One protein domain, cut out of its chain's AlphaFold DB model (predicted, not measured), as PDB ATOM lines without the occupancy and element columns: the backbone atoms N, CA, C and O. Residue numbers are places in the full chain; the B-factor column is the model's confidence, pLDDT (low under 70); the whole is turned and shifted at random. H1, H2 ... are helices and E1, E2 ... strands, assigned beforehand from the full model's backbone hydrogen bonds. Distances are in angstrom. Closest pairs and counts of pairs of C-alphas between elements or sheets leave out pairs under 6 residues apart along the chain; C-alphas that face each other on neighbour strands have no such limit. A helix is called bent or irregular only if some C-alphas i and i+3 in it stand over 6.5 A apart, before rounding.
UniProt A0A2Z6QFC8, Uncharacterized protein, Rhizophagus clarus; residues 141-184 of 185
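This is residues 141 to 184 of the 185 residues of an uncharacterized protein of Rhizophagus clarus (UniProt A0A2Z6QFC8). A two-stranded hairpin, E1 and E2, follows the end of one long helix, H1, and the helix and the hairpin make an open V with its corner at the short link of residues 168 and 169. There is no core: residues 155 to 166 of H1 stand free, and so do residues 174 to 179 round the turn of the hairpin. The printed part has 44 residues, with one named helix and two named strands in the order H1, E1, E2; the sheet has the order E1 - E2, antiparallel. The class is mixed, helices and strands. The whole is extended, with a radius of gyration of the C-alphas of 16.8 A and spans of 49 by 21 by 6 A, the outline of a rod.

E1 is residues 170 to 175, 16.7 A from first to last C-alpha, and begins with C-alpha 170 at (14.901, -50.398, -20.338). E2 is residues 178 to 183, 16.4 A long, and ends with C-alpha 183 at (15.844, -50.591, -16.145). H1, before them in the chain, is residues 148 to 167 and measures 28.2 A from C-alpha 148 at (28.909, -43.590, -49.232) to C-alpha 167. Residues 141 to 147, before H1, hold no named element.

E1 and E2 form a hairpin of antiparallel neighbour strands, with 162 degrees between their N-to-C directions. The C-alphas of Ala 170 and Ile 183 face each other at 4.3 A, and those of Ser 175 and Ser 178 face each other at 5.7 A. Across the pair, N 171 and O 182 are within hydrogen-bond range at 2.8 A, and so are N 180 and O 173 at 2.8 A. A tight link of 2 residues joins E1 to E2. A tight link of 2 residues also joins H1 to E1. H1 and E2 are apart, but only just: their closest C-alphas are 8.5 A from each other. H1 is not bent, and in it every O i to N i+4 pair is within hydrogen-bond range.

The two C-alphas farthest apart are those of Lys 143 and Asp 177, at 50.9 A. The C-alphas of the first and last printed residues, Thr 141 and Tyr 184, are 37.7 A apart. The printed part has no cut, and neither of its two links between named elements is long. The mean pLDDT of the printed part is 80.5. The model's confidence is low, under 70, at residue 141, at residues 163 to 164 and at residues 166 to 169.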
ATOM      1  N   THR A 141      36.797 -54.478 -48.795       66.56
ATOM      2  CA  THR A 141      35.685 -54.265 -47.882       66.56
ATOM      3  C   THR A 141      34.861 -53.024 -48.214       66.56
ATOM      4  O   THR A 141      33.646 -53.041 -48.034       66.56
ATOM      5  N   LEU A 142      35.486 -51.983 -48.769       72.75
ATOM      6  CA  LEU A 142      34.800 -50.790 -49.256       72.75
ATOM      7  C   LEU A 142      33.974 -51.102 -50.512       72.75
ATOM      8  O   LEU A 142      32.904 -50.529 -50.694       72.75
ATOM      9  N   LYS A 143      34.398 -52.075 -51.336       79.94
ATOM     10  CA  LYS A 143      33.615 -52.540 -52.500       79.94
ATOM     11  C   LYS A 143      32.268 -53.155 -52.097       79.94
ATOM     12  O   LYS A 143      31.350 -53.171 -52.911       79.94
ATOM     13  N   LYS A 144      32.121 -53.623 -50.848       83.81
ATOM     14  CA  LYS A 144      30.839 -54.114 -50.303       83.81
ATOM     15  C   LYS A 144      29.804 -52.994 -50.137       83.81
ATOM     16  O   LYS A 144      28.612 -53.280 -50.064       83.81
ATOM     17  N   PHE A 145      30.245 -51.735 -50.122       87.38
ATOM     18  CA  PHE A 145      29.398 -50.553 -50.004       87.38
ATOM     19  C   PHE A 145      29.579 -49.655 -51.237       87.38
ATOM     20  O   PHE A 145      30.393 -48.734 -51.219       87.38
ATOM     21  N   PRO A 146      28.808 -49.878 -52.320       85.62
ATOM     22  CA  PRO A 146      28.995 -49.179 -53.598       85.62
ATOM     23  C   PRO A 146      28.735 -47.663 -53.537       85.62
ATOM     24  O   PRO A 146      29.093 -46.938 -54.461       85.62
ATOM     25  N   THR A 147      28.133 -47.174 -52.450       91.19
ATOM     26  CA  THR A 147      27.836 -45.755 -52.231       91.19
ATOM     27  C   THR A 147      28.179 -45.371 -50.796       91.19
ATOM     28  O   THR A 147      27.872 -46.125 -49.872       91.19
ATOM     29  N   ASN A 148      28.681 -44.148 -50.577       89.06
ATOM     30  CA  ASN A 148      28.909 -43.590 -49.232       89.06
ATOM     31  C   ASN A 148      27.665 -43.690 -48.336       89.06
ATOM     32  O   ASN A 148      27.773 -43.994 -47.154       89.06
ATOM     33  N   LYS A 149      26.469 -43.507 -48.914       94.38
ATOM     34  CA  LYS A 149      25.197 -43.703 -48.211       94.38
ATOM     35  C   LYS A 149      25.042 -45.129 -47.668       94.38
ATOM     36  O   LYS A 149      24.624 -45.282 -46.533       94.38
ATOM     37  N   ALA A 150      25.388 -46.154 -48.448       90.25
ATOM     38  CA  ALA A 150      25.253 -47.551 -48.031       90.25
ATOM     39  C   ALA A 150      26.217 -47.901 -46.889       90.25
ATOM     40  O   ALA A 150      25.842 -48.636 -45.981       90.25
ATOM     41  N   LEU A 151      27.426 -47.334 -46.910       91.12
ATOM     42  CA  LEU A 151      28.383 -47.461 -45.814       91.12
ATOM     43  C   LEU A 151      27.851 -46.795 -44.538       91.12
ATOM     44  O   LEU A 151      27.834 -47.416 -43.480       91.12
ATOM     45  N   ILE A 152      27.381 -45.550 -44.647       91.81
ATOM     46  CA  ILE A 152      26.832 -44.788 -43.516       91.81
ATOM     47  C   ILE A 152      25.599 -45.490 -42.934       91.81
ATOM     48  O   ILE A 152      25.503 -45.638 -41.720       91.81
ATOM     49  N   ASP A 153      24.683 -45.964 -43.781       92.00
ATOM     50  CA  ASP A 153      23.486 -46.687 -43.346       92.00
ATOM     51  C   ASP A 153      23.848 -48.003 -42.652       92.00
ATOM     52  O   ASP A 153      23.290 -48.306 -41.603       92.00
ATOM     53  N   ALA A 154      24.794 -48.776 -43.193       89.88
ATOM     54  CA  ALA A 154      25.231 -50.025 -42.578       89.88
ATOM     55  C   ALA A 154      25.827 -49.787 -41.187       89.88
ATOM     56  O   ALA A 154      25.432 -50.449 -40.233       89.88
ATOM     57  N   VAL A 155      26.705 -48.791 -41.060       88.06
ATOM     58  CA  VAL A 155      27.302 -48.409 -39.778       88.06
ATOM     59  C   VAL A 155      26.224 -47.949 -38.794       88.06
ATOM     60  O   VAL A 155      26.155 -48.461 -37.680       88.06
ATOM     61  N   ASN A 156      25.341 -47.038 -39.208       88.19
ATOM     62  CA  ASN A 156      24.267 -46.528 -38.356       88.19
ATOM     63  C   ASN A 156      23.316 -47.640 -37.899       88.19
ATOM     64  O   ASN A 156      22.948 -47.684 -36.729       88.19
ATOM     65  N   ASN A 157      22.951 -48.560 -38.791       88.44
ATOM     66  CA  ASN A 157      22.087 -49.686 -38.453       88.44
ATOM     67  C   ASN A 157      22.756 -50.630 -37.448       88.44
ATOM     68  O   ASN A 157      22.105 -51.038 -36.492       88.44
ATOM     69  N   THR A 158      24.055 -50.914 -37.602       86.31
ATOM     70  CA  THR A 158      24.824 -51.694 -36.618       86.31
ATOM     71  C   THR A 158      24.852 -51.008 -35.251       86.31
ATOM     72  O   THR A 158      24.688 -51.669 -34.227       86.31
ATOM     73  N   PHE A 159      25.002 -49.680 -35.208       81.50
ATOM     74  CA  PHE A 159      24.917 -48.927 -33.953       81.50
ATOM     75  C   PHE A 159      23.529 -49.009 -33.308       81.50
ATOM     76  O   PHE A 159      23.443 -49.175 -32.092       81.50
ATOM     77  N   LEU A 160      22.451 -48.913 -34.093       82.62
ATOM     78  CA  LEU A 160      21.083 -49.031 -33.582       82.62
ATOM     79  C   LEU A 160      20.793 -50.440 -33.054       82.62
ATOM     80  O   LEU A 160      20.258 -50.572 -31.962       82.62
ATOM     81  N   GLU A 161      21.177 -51.487 -33.780       77.94
ATOM     82  CA  GLU A 161      20.986 -52.880 -33.355       77.94
ATOM     83  C   GLU A 161      21.718 -53.173 -32.039       77.94
ATOM     84  O   GLU A 161      21.169 -53.781 -31.116       77.94
ATOM     85  N   MET A 162      22.943 -52.665 -31.916       75.75
ATOM     86  CA  MET A 162      23.717 -52.747 -30.686       75.75
ATOM     87  C   MET A 162      23.061 -51.947 -29.546       75.75
ATOM     88  O   MET A 162      22.980 -52.433 -28.421       75.75
ATOM     89  N   TYR A 163      22.541 -50.748 -29.819       67.38
ATOM     90  CA  TYR A 163      21.829 -49.945 -28.823       67.38
ATOM     91  C   TYR A 163      20.547 -50.627 -28.335       67.38
ATOM     92  O   TYR A 163      20.305 -50.675 -27.132       67.38
ATOM     93  N   GLU A 164      19.748 -51.207 -29.228       69.56
ATOM     94  CA  GLU A 164      18.562 -51.986 -28.858       69.56
ATOM     95  C   GLU A 164      18.942 -53.248 -28.068       69.56
ATOM     96  O   GLU A 164      18.257 -53.602 -27.108       69.56
ATOM     97  N   SER A 165      20.086 -53.868 -28.376       70.19
ATOM     98  CA  SER A 165      20.632 -54.988 -27.592       70.19
ATOM     99  C   SER A 165      20.956 -54.586 -26.146       70.19
ATOM    100  O   SER A 165      20.759 -55.383 -25.228       70.19
ATOM    101  N   TYR A 166      21.381 -53.340 -25.911       64.00
ATOM    102  CA  TYR A 166      21.554 -52.781 -24.562       64.00
ATOM    103  C   TYR A 166      20.231 -52.315 -23.934       64.00
ATOM    104  O   TYR A 166      20.022 -52.438 -22.725       64.00
ATOM    105  N   THR A 167      19.321 -51.795 -24.754       61.84
ATOM    106  CA  THR A 167      18.085 -51.124 -24.322       61.84
ATOM    107  C   THR A 167      16.913 -52.089 -24.160       61.84
ATOM    108  O   THR A 167      15.913 -51.730 -23.545       61.84
ATOM    109  N   GLY A 168      17.051 -53.361 -24.552       63.28
ATOM    110  CA  GLY A 168      16.092 -54.429 -24.234       63.28
ATOM    111  C   GLY A 168      15.823 -54.599 -22.731       63.28
ATOM    112  O   GLY A 168      14.834 -55.217 -22.335       63.28
ATOM    113  N   LYS A 169      16.666 -53.997 -21.883       65.25
ATOM    114  CA  LYS A 169      16.487 -53.926 -20.436       65.25
ATOM    115  C   LYS A 169      15.787 -52.657 -19.935       65.25
ATOM    116  O   LYS A 169      15.475 -52.591 -18.754       65.25
ATOM    117  N   ALA A 170      15.500 -51.659 -20.767       71.44
ATOM    118  CA  ALA A 170      14.901 -50.398 -20.338       71.44
ATOM    119  C   ALA A 170      13.532 -50.166 -20.997       71.44
ATOM    120  O   ALA A 170      13.411 -50.105 -22.215       71.44
ATOM    121  N   ARG A 171      12.475 -49.998 -20.196       79.44
ATOM    122  CA  ARG A 171      11.126 -49.664 -20.690       79.44
ATOM    123  C   ARG A 171      10.596 -48.387 -20.046       79.44
ATOM    124  O   ARG A 171      10.701 -48.203 -18.833       79.44
ATOM    125  N   ILE A 172       9.966 -47.521 -20.838       82.31
ATOM    126  CA  ILE A 172       9.199 -46.382 -20.315       82.31
ATOM    127  C   ILE A 172       7.784 -46.874 -20.008       82.31
ATOM    128  O   ILE A 172       7.075 -47.345 -20.893       82.31
ATOM    129  N   THR A 173       7.368 -46.766 -18.749       81.69
ATOM    130  CA  THR A 173       6.004 -47.103 -18.310       81.69
ATOM    131  C   THR A 173       5.368 -45.895 -17.642       81.69
ATOM    132  O   THR A 173       6.059 -45.113 -16.994       81.69
ATOM    133  N   GLY A 174       4.058 -45.720 -17.790       79.19
ATOM    134  CA  GLY A 174       3.324 -44.625 -17.154       79.19
ATOM    135  C   GLY A 174       2.340 -43.935 -18.093       79.19
ATOM    136  O   GLY A 174       2.379 -44.131 -19.307       79.19
ATOM    137  N   SER A 175       1.438 -43.151 -17.511       76.44
ATOM    138  CA  SER A 175       0.388 -42.406 -18.214       76.44
ATOM    139  C   SER A 175       0.707 -40.914 -18.179       76.44
ATOM    140  O   SER A 175       1.279 -40.460 -17.196       76.44
ATOM    141  N   ASN A 176       0.347 -40.194 -19.247       72.81
ATOM    142  CA  ASN A 176       0.503 -38.753 -19.512       72.81
ATOM    143  C   ASN A 176       1.375 -37.943 -18.528       72.81
ATOM    144  O   ASN A 176       2.490 -37.570 -18.890       72.81
ATOM    145  N   ASP A 177       0.887 -37.708 -17.309       82.06
ATOM    146  CA  ASP A 177       1.476 -36.785 -16.331       82.06
ATOM    147  C   ASP A 177       2.607 -37.407 -15.487       82.06
ATOM    148  O   ASP A 177       3.296 -36.712 -14.746       82.06
ATOM    149  N   SER A 178       2.826 -38.722 -15.587       77.94
ATOM    150  CA  SER A 178       3.909 -39.429 -14.896       77.94
ATOM    151  C   SER A 178       4.414 -40.620 -15.712       77.94
ATOM    152  O   SER A 178       3.749 -41.645 -15.874       77.94
ATOM    153  N   LYS A 179       5.642 -40.489 -16.223       88.94
ATOM    154  CA  LYS A 179       6.379 -41.560 -16.903       88.94
ATOM    155  C   LYS A 179       7.599 -41.929 -16.069       88.94
ATOM    156  O   LYS A 179       8.306 -41.046 -15.592       88.94
ATOM    157  N   ARG A 180       7.852 -43.226 -15.911       85.50
ATOM    158  CA  ARG A 180       9.030 -43.773 -15.231       85.50
ATOM    159  C   ARG A 180       9.807 -44.682 -16.179       85.50
ATOM    160  O   ARG A 180       9.217 -45.529 -16.854       85.50
ATOM    161  N   LEU A 181      11.121 -44.490 -16.215       86.25
ATOM    162  CA  LEU A 181      12.053 -45.390 -16.884       86.25
ATOM    163  C   LEU A 181      12.353 -46.554 -15.936       86.25
ATOM    164  O   LEU A 181      12.773 -46.335 -14.803       86.25
ATOM    165  N   VAL A 182      12.095 -47.780 -16.380       82.19
ATOM    166  CA  VAL A 182      12.377 -49.008 -15.630       82.19
ATOM    167  C   VAL A 182      13.520 -49.721 -16.332       82.19
ATOM    168  O   VAL A 182      13.353 -50.078 -17.494       82.19
ATOM    169  N   ILE A 183      14.643 -49.913 -15.639       84.56
ATOM    170  CA  ILE A 183      15.844 -50.591 -16.145       84.56
ATOM    171  C   ILE A 183      16.000 -51.910 -15.377       84.56
ATOM    172  O   ILE A 183      16.024 -51.905 -14.148       84.56
ATOM    173  N   TYR A 184      16.046 -53.028 -16.094       75.81
ATOM    174  CA  TYR A 184      16.346 -54.359 -15.572       75.81
ATOM    175  C   TYR A 184      17.867 -54.560 -15.611       75.81
ATOM    176  O   TYR A 184      18.505 -54.169 -16.585       75.81
TER     177      TYR A 184